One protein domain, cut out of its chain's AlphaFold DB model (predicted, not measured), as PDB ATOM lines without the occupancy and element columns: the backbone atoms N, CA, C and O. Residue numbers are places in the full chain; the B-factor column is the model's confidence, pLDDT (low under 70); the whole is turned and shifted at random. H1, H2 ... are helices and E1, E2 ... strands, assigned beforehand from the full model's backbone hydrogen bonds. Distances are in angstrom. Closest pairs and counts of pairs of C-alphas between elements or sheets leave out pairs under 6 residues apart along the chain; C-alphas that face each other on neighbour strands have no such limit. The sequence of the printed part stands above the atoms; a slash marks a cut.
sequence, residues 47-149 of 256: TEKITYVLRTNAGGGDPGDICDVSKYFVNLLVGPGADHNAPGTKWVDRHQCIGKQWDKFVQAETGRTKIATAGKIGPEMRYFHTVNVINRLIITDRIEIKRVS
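AT A GLANCE: This is residues 47 to 149 of the 256 residues of an uncharacterized protein of Yersinia enterocolitica (UniProt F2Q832). A twisted four-stranded antiparallel sheet has a partial cover over one face: helix H1 towards one end, and a small two-stranded ribbon of E1 and E4 towards the other. The unnamed residues 54 to 71 lead from the ribbon to the sheet. The printed part has 103 residues, with E1, E2, E3, H1, E4, E5 and E6 along the chain; the larger sheet runs E3, E2, E5, E6, and the class is mostly strand. It is compact, with a radius of gyration of the C-alphas of 13.8 A, yet elongated, spanning 43 by 28 by 19 A.

IN THESE COORDINATES: E1, residues 49 to 53, begins at C-alpha 49 (-11.110, 33.172, 19.751). E2, residues 72 to 79, measures 22.2 A; E3 is residues 90 to 96, 18.1 A. H1, residues 102 to 110, measures 12.0 A, and E4 is residues 115 to 118. E5, residues 127 to 134, measures 22.1 A. E6, residues 137 to 148, measures 34.0 A and ends at C-alpha 148 (-18.658, 34.088, 26.788).

HOW THE PARTS SIT: E2 and E3 form a hairpin, with N 76 and O 93 2.9 A apart. E2 and E5 are antiparallel at 163 degrees, with N 75 and O 131 at 2.9 A. E5 and E6 form a hairpin, with N 130 and O 141 at 2.9 A. H1, with every O i to N i+4 pair within hydrogen-bond range, is on this sheet at a height of 9.9 A, over E2 and along the strands, at 26 degrees on the local plane. E1 and E4 are antiparallel, with N 52 and O 115 at 2.8 A. The closest C-alphas of E3 and E4, Val 92 and Thr 117, are 7.5 A apart; E1 and E6 are near each other.

THE WHOLE: The farthest C-alphas, of Gly 64 and Ser 149, are 43.7 A apart. The printed part has no cut; the link from E1 to E2 is long. Mean pLDDT of the printed part is 72.2, with residues 52 to 64 and 106 to 123 among those under 70.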
ATOM      1  N   THR A  47     -14.763  37.465  18.465       61.88
ATOM      2  CA  THR A  47     -13.389  37.404  17.950       61.88
ATOM      3  C   THR A  47     -13.028  36.034  17.383       61.88
ATOM      4  O   THR A  47     -11.889  35.843  16.956       61.88
ATOM      5  N   GLU A  48     -13.977  35.087  17.383       64.38
ATOM      6  CA  GLU A  48     -13.768  33.672  17.042       64.38
ATOM      7  C   GLU A  48     -12.514  33.102  17.730       64.38
ATOM      8  O   GLU A  48     -11.685  32.400  17.137       64.38
ATOM      9  N   LYS A  49     -12.334  33.461  19.005       68.12
ATOM     10  CA  LYS A  49     -11.110  33.172  19.751       68.12
ATOM     11  C   LYS A  49     -11.419  32.338  20.973       68.12
ATOM     12  O   LYS A  49     -12.238  32.717  21.806       68.12
ATOM     13  N   ILE A  50     -10.695  31.233  21.136       69.19
ATOM     14  CA  ILE A  50     -10.658  30.534  22.416       69.19
ATOM     15  C   ILE A  50      -9.453  31.003  23.209       69.19
ATOM     16  O   ILE A  50      -8.306  30.984  22.763       69.19
ATOM     17  N   THR A  51      -9.733  31.446  24.419       70.81
ATOM     18  CA  THR A  51      -8.730  31.695  25.433       70.81
ATOM     19  C   THR A  51      -8.800  30.568  26.438       70.81
ATOM     20  O   THR A  51      -9.867  30.297  26.972       70.81
ATOM     21  N   TYR A  52      -7.675  29.947  26.751       67.75
ATOM     22  CA  TYR A  52      -7.604  28.968  27.817       67.75
ATOM     23  C   TYR A  52      -6.473  29.298  28.787       67.75
ATOM     24  O   TYR A  52      -5.417  29.824  28.430       67.75
ATOM     25  N   VAL A  53      -6.727  29.002  30.054       66.25
ATOM     26  CA  VAL A  53      -5.751  29.051  31.134       66.25
ATOM     27  C   VAL A  53      -5.445  27.609  31.495       66.25
ATOM     28  O   VAL A  53      -6.287  26.905  32.055       66.25
ATOM     29  N   LEU A  54      -4.250  27.163  31.123       60.78
ATOM     30  CA  LEU A  54      -3.831  25.772  31.221       60.78
ATOM     31  C   LEU A  54      -3.021  25.595  32.508       60.78
ATOM     32  O   LEU A  54      -1.812  25.786  32.510       60.78
ATOM     33  N   ARG A  55      -3.674  25.242  33.620       59.12
ATOM     34  CA  ARG A  55      -2.965  24.832  34.842       59.12
ATOM     35  C   ARG A  55      -2.961  23.314  34.906       59.12
ATOM     36  O   ARG A  55      -3.846  22.731  35.524       59.12
ATOM     37  N   THR A  56      -2.005  22.677  34.228       50.50
ATOM     38  CA  THR A  56      -1.758  21.245  34.434       50.50
ATOM     39  C   THR A  56      -0.538  21.028  35.320       50.50
ATOM     40  O   THR A  56       0.498  21.667  35.136       50.50
ATOM     41  N   ASN A  57      -0.684  20.108  36.275       46.06
ATOM     42  CA  ASN A  57       0.407  19.548  37.071       46.06
ATOM     43  C   ASN A  57       0.980  18.275  36.417       46.06
ATOM     44  O   ASN A  57       1.745  17.562  37.058       46.06
ATOM     45  N   ALA A  58       0.594  17.948  35.176       47.44
ATOM     46  CA  ALA A  58       0.988  16.720  34.483       47.44
ATOM     47  C   ALA A  58       2.437  16.769  33.952       47.44
ATOM     48  O   ALA A  58       2.693  16.576  32.764       47.44
ATOM     49  N   GLY A  59       3.398  17.004  34.846       51.50
ATOM     50  CA  GLY A  59       4.773  16.539  34.676       51.50
ATOM     51  C   GLY A  59       4.792  15.038  34.948       51.50
ATOM     52  O   GLY A  59       4.978  14.606  36.077       51.50
ATOM     53  N   GLY A  60       4.408  14.249  33.943       49.47
ATOM     54  CA  GLY A  60       4.301  12.788  34.030       49.47
ATOM     55  C   GLY A  60       5.478  12.044  33.394       49.47
ATOM     56  O   GLY A  60       5.328  10.868  33.073       49.47
ATOM     57  N   GLY A  61       6.592  12.732  33.130       53.78
ATOM     58  CA  GLY A  61       7.823  12.141  32.597       53.78
ATOM     59  C   GLY A  61       8.878  11.947  33.682       53.78
ATOM     60  O   GLY A  61       8.715  12.426  34.803       53.78
ATOM     61  N   ASP A  62       9.971  11.260  33.350       59.94
ATOM     62  CA  ASP A  62      11.162  11.299  34.197       59.94
ATOM     63  C   ASP A  62      11.732  12.736  34.132       59.94
ATOM     64  O   ASP A  62      11.966  13.234  33.024       59.94
ATOM     65  N   PRO A  63      11.944  13.455  35.253       55.69
ATOM     66  CA  PRO A  63      12.388  14.856  35.241       55.69
ATOM     67  C   PRO A  63      13.703  15.104  34.474       55.69
ATOM     68  O   PRO A  63      14.031  16.243  34.122       55.69
ATOM     69  N   GLY A  64      14.473  14.038  34.230       59.41
ATOM     70  CA  GLY A  64      15.701  14.044  33.440       59.41
ATOM     71  C   GLY A  64      15.517  13.889  31.926       59.41
ATOM     72  O   GLY A  64      16.478  14.143  31.196       59.41
ATOM     73  N   ASP A  65      14.330  13.514  31.440       70.06
ATOM     74  CA  ASP A  65      14.117  13.189  30.028       70.06
ATOM     75  C   ASP A  65      14.252  14.423  29.132       70.06
ATOM     76  O   ASP A  65      13.489  15.394  29.216       70.06
ATOM     77  N   ILE A  66      15.230  14.361  28.227       78.38
ATOM     78  CA  ILE A  66      15.411  15.361  27.181       78.38
ATOM     79  C   ILE A  66      14.428  15.061  26.052       78.38
ATOM     80  O   ILE A  66      14.441  13.987  25.449       78.38
ATOM     81  N   CYS A  67      13.590  16.043  25.747       77.75
ATOM     82  CA  CYS A  67      12.573  15.922  24.724       77.75
ATOM     83  C   CYS A  67      13.145  15.738  23.316       77.75
ATOM     84  O   CYS A  67      13.977  16.520  22.842       77.75
ATOM     85  N   ASP A  68      12.553  14.779  22.619       78.12
ATOM     86  CA  ASP A  68      12.600  14.572  21.175       78.12
ATOM     87  C   ASP A  68      11.211  14.870  20.576       78.12
ATOM     88  O   ASP A  68      10.192  14.400  21.094       78.12
ATOM     89  N   VAL A  69      11.168  15.607  19.458       71.00
ATOM     90  CA  VAL A  69       9.940  15.963  18.715       71.00
ATOM     91  C   VAL A  69       9.033  14.776  18.399       71.00
ATOM     92  O   VAL A  69       7.818  14.941  18.298       71.00
ATOM     93  N   SER A  70       9.610  13.589  18.223       76.25
ATOM     94  CA  SER A  70       8.886  12.365  17.881       76.25
ATOM     95  C   SER A  70       8.189  11.720  19.082       76.25
ATOM     96  O   SER A  70       7.294  10.894  18.904       76.25
ATOM     97  N   LYS A  71       8.584  12.092  20.304       75.69
ATOM     98  CA  LYS A  71       8.166  11.434  21.550       75.69
ATOM     99  C   LYS A  71       7.475  12.368  22.539       75.69
ATOM    100  O   LYS A  71       6.805  11.856  23.432       75.69
ATOM    101  N   TYR A  72       7.639  13.685  22.388       78.94
ATOM    102  CA  TYR A  72       7.205  14.680  23.368       78.94
ATOM    103  C   TYR A  72       6.493  15.867  22.714       78.94
ATOM    104  O   TYR A  72       7.119  16.762  22.137       78.94
ATOM    105  N   PHE A  73       5.168  15.900  22.829       79.69
ATOM    106  CA  PHE A  73       4.357  17.012  22.334       79.69
ATOM    107  C   PHE A  73       3.036  17.138  23.090       79.69
ATOM    108  O   PHE A  73       2.522  16.177  23.661       79.69
ATOM    109  N   VAL A  74       2.475  18.343  23.050       78.12
ATOM    110  CA  VAL A  74       1.140  18.654  23.558       78.12
ATOM    111  C   VAL A  74       0.266  19.032  22.377       78.12
ATOM    112  O   VAL A  74       0.555  19.991  21.663       78.12
ATOM    113  N   ASN A  75      -0.804  18.275  22.172       84.06
ATOM    114  CA  ASN A  75      -1.830  18.613  21.198       84.06
ATOM    115  C   ASN A  75      -2.996  19.290  21.893       84.06
ATOM    116  O   ASN A  75      -3.449  18.847  22.952       84.06
ATOM    117  N   LEU A  76      -3.498  20.332  21.253       82.81
ATOM    118  CA  LEU A  76      -4.633  21.103  21.711       82.81
ATOM    119  C   LEU A  76      -5.774  20.873  20.732       82.81
ATOM    120  O   LEU A  76      -5.633  21.117  19.530       82.81
ATOM    121  N   LEU A  77      -6.884  20.347  21.242       86.81
ATOM    122  CA  LEU A  77      -8.045  19.987  20.433       86.81
ATOM    123  C   LEU A  77      -9.318  20.595  21.013       86.81
ATOM    124  O   LEU A  77      -9.396  20.889  22.205       86.81
ATOM    125  N   VAL A  78     -10.336  20.738  20.171       87.00
ATOM    126  CA  VAL A  78     -11.697  21.099  20.583       87.00
ATOM    127  C   VAL A  78     -12.682  20.083  20.044       87.00
ATOM    128  O   VAL A  78     -12.622  19.733  18.868       87.00
ATOM    129  N   GLY A  79     -13.571  19.597  20.902       88.31
ATOM    130  CA  GLY A  79     -14.484  18.513  20.569       88.31
ATOM    131  C   GLY A  79     -15.900  18.733  21.093       88.31
ATOM    132  O   GLY A  79     -16.119  19.518  22.025       88.31
ATOM    133  N   PRO A  80     -16.892  18.046  20.504       85.19
ATOM    134  CA  PRO A  80     -18.277  18.115  20.957       85.19
ATOM    135  C   PRO A  80     -18.537  17.295  22.227       85.19
ATOM    136  O   PRO A  80     -19.501  17.553  22.948       85.19
ATOM    137  N   GLY A  81     -17.682  16.309  22.509       85.12
ATOM    138  CA  GLY A  81     -17.825  15.374  23.621       85.12
ATOM    139  C   GLY A  81     -16.624  15.370  24.560       85.12
ATOM    140  O   GLY A  81     -15.586  15.957  24.282       85.12
ATOM    141  N   ALA A  82     -16.770  14.675  25.686       85.00
ATOM    142  CA  ALA A  82     -15.725  14.569  26.704       85.00
ATOM    143  C   ALA A  82     -14.542  13.665  26.291       85.00
ATOM    144  O   ALA A  82     -13.532  13.625  26.999       85.00
ATOM    145  N   ASP A  83     -14.676  12.943  25.174       88.06
ATOM    146  CA  ASP A  83     -13.631  12.137  24.549       88.06
ATOM    147  C   ASP A  83     -12.962  12.927  23.414       88.06
ATOM    148  O   ASP A  83     -13.624  13.368  22.476       88.06
ATOM    149  N   HIS A  84     -11.638  13.065  23.484       85.38
ATOM    150  CA  HIS A  84     -10.831  13.750  22.472       85.38
ATOM    151  C   HIS A  84     -10.794  13.016  21.118       85.38
ATOM    152  O   HIS A  84     -10.370  13.601  20.126       85.38
ATOM    153  N   ASN A  85     -11.244  11.759  21.055       89.00
ATOM    154  CA  ASN A  85     -11.414  11.013  19.804       89.00
ATOM    155  C   ASN A  85     -12.858  11.032  19.281       89.00
ATOM    156  O   ASN A  85     -13.149  10.391  18.270       89.00
ATOM    157  N   ALA A  86     -13.772  11.758  19.939       88.12
ATOM    158  CA  ALA A  86     -15.158  11.845  19.497       88.12
ATOM    159  C   ALA A  86     -15.247  12.369  18.047       88.12
ATOM    160  O   ALA A  86     -14.511  13.300  17.688       88.12
ATOM    161  N   PRO A  87     -16.164  11.829  17.219       88.56
ATOM    162  CA  PRO A  87     -16.416  12.358  15.885       88.56
ATOM    163  C   PRO A  87     -16.694  13.862  15.933       88.56
ATOM    164  O   PRO A  87     -17.505  14.330  16.730       88.56
ATOM    165  N   GLY A  88     -16.010  14.619  15.078       83.62
ATOM    166  CA  GLY A  88     -16.112  16.077  15.041       83.62
ATOM    167  C   GLY A  88     -15.069  16.816  15.880       83.62
ATOM    168  O   GLY A  88     -15.013  18.038  15.771       83.62
ATOM    169  N   THR A  89     -14.212  16.133  16.646       88.06
ATOM    170  CA  THR A  89     -13.070  16.784  17.310       88.06
ATOM    171  C   THR A  89     -12.086  17.350  16.286       88.06
ATOM    172  O   THR A  89     -11.697  16.681  15.327       88.06
ATOM    173  N   LYS A  90     -11.693  18.609  16.483       86.56
ATOM    174  CA  LYS A  90     -10.825  19.378  15.588       86.56
ATOM    175  C   LYS A  90      -9.513  19.720  16.276       86.56
ATOM    176  O   LYS A  90      -9.461  19.993  17.475       86.56
ATOM    177  N   TRP A  91      -8.462  19.748  15.472       84.88
ATOM    178  CA  TRP A  91      -7.158  20.249  15.875       84.88
ATOM    179  C   TRP A  91      -7.175  21.765  15.996       84.88
ATOM    180  O   TRP A  91      -7.733  22.450  15.140       84.88
ATOM    181  N   VAL A  92      -6.546  22.264  17.056       79.69
ATOM    182  CA  VAL A  92      -6.385  23.695  17.299       79.69
ATOM    183  C   VAL A  92      -4.927  24.089  17.157       79.69
ATOM    184  O   VAL A  92      -4.615  24.999  16.398       79.69
ATOM    185  N   ASP A  93      -4.042  23.398  17.872       78.44
ATOM    186  CA  ASP A  93      -2.614  23.704  17.867       78.44
ATOM    187  C   ASP A  93      -1.785  22.501  18.357       78.44
ATOM    188  O   ASP A  93      -2.316  21.544  18.934       78.44
ATOM    189  N   ARG A  94      -0.471  22.549  18.136       81.69
ATOM    190  CA  ARG A  94       0.501  21.582  18.647       81.69
ATOM    191  C   ARG A  94       1.750  22.298  19.137       81.69
ATOM    192  O   ARG A  94       2.438  22.969  18.377       81.69
ATOM    193  N   HIS A  95       2.116  22.031  20.383       78.88
ATOM    194  CA  HIS A  95       3.362  22.506  20.967       78.88
ATOM    195  C   HIS A  95       4.347  21.337  21.066       78.88
ATOM    196  O   HIS A  95       4.055  20.313  21.686       78.88
ATOM    197  N   GLN A  96       5.515  21.477  20.442       81.94
ATOM    198  CA  GLN A  96       6.556  20.447  20.431       81.94
ATOM    199  C   GLN A  96       7.671  20.792  21.418       81.94
ATOM    200  O   GLN A  96       8.128  21.935  21.477       81.94
ATOM    201  N   CYS A  97       8.135  19.791  22.165       75.81
ATOM    202  CA  CYS A  97       9.285  19.931  23.048       75.81
ATOM    203  C   CYS A  97      10.555  19.446  22.329       75.81
ATOM    204  O   CYS A  97      10.583  18.329  21.821       75.81
ATOM    205  N   ILE A  98      11.611  20.269  22.286       82.62
ATOM    206  CA  ILE A  98      12.889  19.935  21.625       82.62
ATOM    207  C   ILE A  98      14.053  20.335  22.524       82.62
ATOM    208  O   ILE A  98      14.161  21.505  22.893       82.62
ATOM    209  N   GLY A  99      14.922  19.380  22.871       80.81
ATOM    210  CA  GLY A  99      16.186  19.657  23.568       80.81
ATOM    211  C   GLY A  99      16.029  20.250  24.975       80.81
ATOM    212  O   GLY A  99      16.988  20.781  25.531       80.81
ATOM    213  N   LYS A 100      14.825  20.188  25.553       77.81
ATOM    214  CA  LYS A 100      14.497  20.652  26.908       77.81
ATOM    215  C   LYS A 100      14.069  19.466  27.761       77.81
ATOM    216  O   LYS A 100      13.617  18.463  27.224       77.81
ATOM    217  N   GLN A 101      14.175  19.605  29.080       77.56
ATOM    218  CA  GLN A 101      13.529  18.672  30.004       77.56
ATOM    219  C   GLN A 101      12.008  18.801  29.876       77.56
ATOM    220  O   GLN A 101      11.503  19.930  29.876       77.56
ATOM    221  N   TRP A 102      11.297  17.673  29.782       72.12
ATOM    222  CA  TRP A 102       9.841  17.658  29.595       72.12
ATOM    223  C   TRP A 102       9.109  18.490  30.650       72.12
ATOM    224  O   TRP A 102       8.335  19.376  30.297       72.12
ATOM    225  N   ASP A 103       9.433  18.311  31.929       67.12
ATOM    226  CA  ASP A 103       8.765  19.041  33.012       67.12
ATOM    227  C   ASP A 103       8.994  20.553  32.935       67.12
ATOM    228  O   ASP A 103       8.076  21.333  33.186       67.12
ATOM    229  N   LYS A 104      10.187  20.996  32.519       70.12
ATOM    230  CA  LYS A 104      10.476  22.426  32.312       70.12
ATOM    231  C   LYS A 104       9.726  22.990  31.113       70.12
ATOM    232  O   LYS A 104       9.311  24.145  31.143       70.12
ATOM    233  N   PHE A 105       9.570  22.199  30.056       75.00
ATOM    234  CA  PHE A 105       8.756  22.581  28.911       75.00
ATOM    235  C   PHE A 105       7.283  22.694  29.303       75.00
ATOM    236  O   PHE A 105       6.685  23.739  29.061       75.00
ATOM    237  N   VAL A 106       6.727  21.687  29.984       68.44
ATOM    238  CA  VAL A 106       5.343  21.722  30.469       68.44
ATOM    239  C   VAL A 106       5.144  22.910  31.401       68.44
ATOM    240  O   VAL A 106       4.237  23.685  31.152       68.44
ATOM    241  N   GLN A 107       6.015  23.140  32.388       65.88
ATOM    242  CA  GLN A 107       5.931  24.311  33.276       65.88
ATOM    243  C   GLN A 107       6.010  25.650  32.532       65.88
ATOM    244  O   GLN A 107       5.321  26.595  32.903       65.88
ATOM    245  N   ALA A 108       6.830  25.762  31.484       66.88
ATOM    246  CA  ALA A 108       6.906  26.982  30.682       66.88
ATOM    247  C   ALA A 108       5.632  27.218  29.853       66.88
ATOM    248  O   ALA A 108       5.234  28.364  29.647       66.88
ATOM    249  N   GLU A 109       4.979  26.150  29.392       66.81
ATOM    250  CA  GLU A 109       3.726  26.229  28.640       66.81
ATOM    251  C   GLU A 109       2.502  26.399  29.562       66.81
ATOM    252  O   GLU A 109       1.616  27.190  29.252       66.81
ATOM    253  N   THR A 110       2.470  25.754  30.732       55.03
ATOM    254  CA  THR A 110       1.393  25.861  31.740       55.03
ATOM    255  C   THR A 110       1.514  27.088  32.634       55.03
ATOM    256  O   THR A 110       0.521  27.602  33.145       55.03
ATOM    257  N   GLY A 111       2.730  27.609  32.801       49.28
ATOM    258  CA  GLY A 111       3.008  28.871  33.480       49.28
ATOM    259  C   GLY A 111       2.538  30.095  32.693       49.28
ATOM    260  O   GLY A 111       2.522  31.203  33.234       49.28
ATOM    261  N   ARG A 112       2.112  29.924  31.431       53.25
ATOM    262  CA  ARG A 112       1.445  30.986  30.675       53.25
ATOM    263  C   ARG A 112       0.083  31.246  31.313       53.25
ATOM    264  O   ARG A 112      -0.842  30.447  31.213       53.25
ATOM    265  N   THR A 113      -0.054  32.407  31.946       49.75
ATOM    266  CA  THR A 113      -1.279  32.822  32.650       49.75
ATOM    267  C   THR A 113      -2.515  32.866  31.754       49.75
ATOM    268  O   THR A 113      -3.629  32.796  32.269       49.75
ATOM    269  N   LYS A 114      -2.341  32.983  30.433       59.62
ATOM    270  CA  LYS A 114      -3.417  33.005  29.441       59.62
ATOM    271  C   LYS A 114      -2.839  32.667  28.066       59.62
ATOM    272  O   LYS A 114      -2.024  33.429  27.554       59.62
ATOM    273  N   ILE A 115      -3.250  31.556  27.461       63.84
ATOM    274  CA  ILE A 115      -2.949  31.262  26.055       63.84
ATOM    275  C   ILE A 115      -4.229  31.483  25.260       63.84
ATOM    276  O   ILE A 115      -5.324  31.153  25.712       63.84
ATOM    277  N   ALA A 116      -4.114  32.105  24.093       60.16
ATOM    278  CA  ALA A 116      -5.266  32.382  23.260       60.16
ATOM    279  C   ALA A 116      -4.950  32.001  21.821       60.16
ATOM    280  O   ALA A 116      -3.954  32.456  21.265       60.16
ATOM    281  N   THR A 117      -5.823  31.197  21.234       62.09
ATOM    282  CA  THR A 117      -5.708  30.715  19.860       62.09
ATOM    283  C   THR A 117      -6.976  31.083  19.101       62.09
ATOM    284  O   THR A 117      -8.080  31.084  19.655       62.09
ATOM    285  N   ALA A 118      -6.798  31.515  17.858       56.62
ATOM    286  CA  ALA A 118      -7.894  31.897  16.982       56.62
ATOM    287  C   ALA A 118      -8.316  30.674  16.169       56.62
ATOM    288  O   ALA A 118      -7.469  29.966  15.624       56.62
ATOM    289  N   GLY A 119      -9.617  30.421  16.081       58.91
ATOM    290  CA  GLY A 119     -10.120  29.282  15.330       58.91
ATOM    291  C   GLY A 119     -11.636  29.287  15.237       58.91
ATOM    292  O   GLY A 119     -12.328  29.671  16.175       58.91
ATOM    293  N   LYS A 120     -12.160  28.803  14.108       58.41
ATOM    294  CA  LYS A 120     -13.604  28.635  13.898       58.41
ATOM    295  C   LYS A 120     -14.136  27.494  14.763       58.41
ATOM    296  O   LYS A 120     -14.183  26.337  14.338       58.41
ATOM    297  N   ILE A 121     -14.524  27.820  15.992       68.19
ATOM    298  CA  ILE A 121     -15.093  26.877  16.954       68.19
ATOM    299  C   ILE A 121     -16.611  26.942  16.828       68.19
ATOM    300  O   ILE A 121     -17.277  27.814  17.387       68.19
ATOM    301  N   GLY A 122     -17.155  26.000  16.058       62.44
ATOM    302  CA  GLY A 122     -18.596  25.870  15.858       62.44
ATOM    303  C   GLY A 122     -19.354  25.669  17.180       62.44
ATOM    304  O   GLY A 122     -18.747  25.246  18.172       62.44
ATOM    305  N   PRO A 123     -20.659  25.994  17.232       63.47
ATOM    306  CA  PRO A 123     -21.494  25.919  18.440       63.47
ATOM    307  C   PRO A 123     -21.534  24.523  19.080       63.47
ATOM    308  O   PRO A 123     -21.751  24.398  20.283       63.47
ATOM    309  N   GLU A 124     -21.275  23.480  18.295       72.44
ATOM    310  CA  GLU A 124     -21.219  22.084  18.718       72.44
ATOM    311  C   GLU A 124     -20.008  21.744  19.596       72.44
ATOM    312  O   GLU A 124     -20.037  20.739  20.297       72.44
ATOM    313  N   MET A 125     -18.950  22.562  19.580       81.62
ATOM    314  CA  MET A 125     -17.734  22.313  20.356       81.62
ATOM    315  C   MET A 125     -17.933  22.729  21.811       81.62
ATOM    316  O   MET A 125     -18.204  23.899  22.102       81.62
ATOM    317  N   ARG A 126     -17.786  21.764  22.721       80.44
ATOM    318  CA  ARG A 126     -18.077  21.923  24.152       80.44
ATOM    319  C   ARG A 126     -16.862  21.730  25.040       80.44
ATOM    320  O   ARG A 126     -16.848  22.249  26.149       80.44
ATOM    321  N   TYR A 127     -15.846  21.021  24.566       84.56
ATOM    322  CA  TYR A 127     -14.676  20.677  25.361       84.56
ATOM    323  C   TYR A 127     -13.401  21.121  24.665       84.56
ATOM    324  O   TYR A 127     -13.244  20.966  23.456       84.56
ATOM    325  N   PHE A 128     -12.491  21.676  25.455       85.12
ATOM    326  CA  PHE A 128     -11.098  21.860  25.094       85.12
ATOM    327  C   PHE A 128     -10.302  20.702  25.693       85.12
ATOM    328  O   PHE A 128     -10.450  20.400  26.878       85.12
ATOM    329  N   HIS A 129      -9.467  20.058  24.883       85.00
ATOM    330  CA  HIS A 129      -8.668  18.904  25.276       85.00
ATOM    331  C   HIS A 129      -7.186  19.224  25.175       85.00
ATOM    332  O   HIS A 129      -6.724  19.789  24.181       85.00
ATOM    333  N   THR A 130      -6.433  18.772  26.172       80.44
ATOM    334  CA  THR A 130      -4.972  18.757  26.127       80.44
ATOM    335  C   THR A 130      -4.517  17.310  26.102       80.44
ATOM    336  O   THR A 130      -4.782  16.565  27.045       80.44
ATOM    337  N   VAL A 131      -3.847  16.906  25.030       82.00
ATOM    338  CA  VAL A 131      -3.329  15.546  24.855       82.00
ATOM    339  C   VAL A 131      -1.811  15.620  24.898       82.00
ATOM    340  O   VAL A 131      -1.172  16.060  23.944       82.00
ATOM    341  N   ASN A 132      -1.244  15.221  26.029       77.56
ATOM    342  CA  ASN A 132       0.190  15.181  26.273       77.56
ATOM    343  C   ASN A 132       0.707  13.800  25.874       77.56
ATOM    344  O   ASN A 132       0.247  12.794  26.412       77.56
ATOM    345  N   VAL A 133       1.659  13.749  24.949       80.06
ATOM    346  CA  VAL A 133       2.353  12.515  24.573       80.06
ATOM    347  C   VAL A 133       3.762  12.572  25.140       80.06
ATOM    348  O   VAL A 133       4.495  13.512  24.846       80.06
ATOM    349  N   ILE A 134       4.111  11.586  25.967       78.06
ATOM    350  CA  ILE A 134       5.350  11.503  26.744       78.06
ATOM    351  C   ILE A 134       5.940  10.115  26.521       78.06
ATOM    352  O   ILE A 134       5.495   9.149  27.128       78.06
ATOM    353  N   ASN A 135       6.908   9.975  25.617       76.31
ATOM    354  CA  ASN A 135       7.602   8.704  25.376       76.31
ATOM    355  C   ASN A 135       6.648   7.491  25.245       76.31
ATOM    356  O   ASN A 135       6.816   6.469  25.907       76.31
ATOM    357  N   ARG A 136       5.629   7.624  24.378       73.56
ATOM    358  CA  ARG A 136       4.526   6.661  24.131       73.56
ATOM    359  C   ARG A 136       3.417   6.607  25.190       73.56
ATOM    360  O   ARG A 136       2.388   5.994  24.916       73.56
ATOM    361  N   LEU A 137       3.562   7.262  26.338       77.31
ATOM    362  CA  LEU A 137       2.458   7.495  27.268       77.31
ATOM    363  C   LEU A 137       1.582   8.644  26.756       77.31
ATOM    364  O   LEU A 137       2.101   9.661  26.302       77.31
ATOM    365  N   ILE A 138       0.259   8.494  26.838       78.38
ATOM    366  CA  ILE A 138      -0.699   9.541  26.469       78.38
ATOM    367  C   ILE A 138      -1.482   9.941  27.718       78.38
ATOM    368  O   ILE A 138      -2.211   9.131  28.283       78.38
ATOM    369  N   ILE A 139      -1.345  11.200  28.132       74.12
ATOM    370  CA  ILE A 139      -2.078  11.793  29.253       74.12
ATOM    371  C   ILE A 139      -3.023  12.847  28.693       74.12
ATOM    372  O   ILE A 139      -2.593  13.798  28.037       74.12
ATOM    373  N   THR A 140      -4.316  12.689  28.964       75.81
ATOM    374  CA  THR A 140      -5.338  13.618  28.482       75.81
ATOM    375  C   THR A 140      -6.012  14.343  29.631       75.81
ATOM    376  O   THR A 140      -6.280  13.756  30.676       75.81
ATOM    377  N   ASP A 141      -6.277  15.624  29.419       75.31
ATOM    378  CA  ASP A 141      -7.098  16.448  30.298       75.31
ATOM    379  C   ASP A 141      -8.140  17.189  29.455       75.31
ATOM    380  O   ASP A 141      -7.980  17.348  28.235       75.31
ATOM    381  N   ARG A 142      -9.236  17.600  30.092       82.00
ATOM    382  CA  ARG A 142     -10.348  18.278  29.433       82.00
ATOM    383  C   ARG A 142     -10.929  19.381  30.295       82.00
ATOM    384  O   ARG A 142     -11.089  19.243  31.504       82.00
ATOM    385  N   ILE A 143     -11.343  20.448  29.630       79.12
ATOM    386  CA  ILE A 143     -11.997  21.595  30.249       79.12
ATOM    387  C   ILE A 143     -13.241  21.909  29.426       79.12
ATOM    388  O   ILE A 143     -13.173  21.996  28.199       79.12
ATOM    389  N   GLU A 144     -14.388  22.071  30.082       81.06
ATOM    390  CA  GLU A 144     -15.589  22.543  29.394       81.06
ATOM    391  C   GLU A 144     -15.398  24.004  28.962       81.06
ATOM    392  O   GLU A 144     -14.951  24.856  29.739       81.06
ATOM    393  N   ILE A 145     -15.716  24.289  27.703       75.62
ATOM    394  CA  ILE A 145     -15.610  25.618  27.115       75.62
ATOM    395  C   ILE A 145     -16.773  26.454  27.633       75.62
ATOM    396  O   ILE A 145     -17.926  26.263  27.244       75.62
ATOM    397  N   LYS A 146     -16.464  27.440  28.471       71.38
ATOM    398  CA  LYS A 146     -17.409  28.497  28.816       71.38
ATOM    399  C   LYS A 146     -17.518  29.444  27.631       71.38
ATOM    400  O   LYS A 146     -16.596  30.202  27.345       71.38
ATOM    401  N   ARG A 147     -18.638  29.412  26.924       61.19
ATOM    402  CA  ARG A 147     -18.915  30.422  25.903       61.19
ATOM    403  C   ARG A 147     -19.228  31.727  26.612       61.19
ATOM    404  O   ARG A 147     -20.193  31.806  27.365       61.19
ATOM    405  N   VAL A 148     -18.363  32.712  26.417       53.31
ATOM    406  CA  VAL A 148     -18.658  34.088  26.788       53.31
ATOM    407  C   VAL A 148     -19.211  34.703  25.520       53.31
ATOM    408  O   VAL A 148     -18.473  35.140  24.638       53.31
ATOM    409  N   SER A 149     -20.533  34.666  25.404       49.41
ATOM    410  CA  SER A 149     -21.234  35.575  24.514       49.41
ATOM    411  C   SER A 149     -20.797  36.992  24.897       49.41
ATOM    412  O   SER A 149     -20.666  37.311  26.083       49.41
TER     413      SER A 149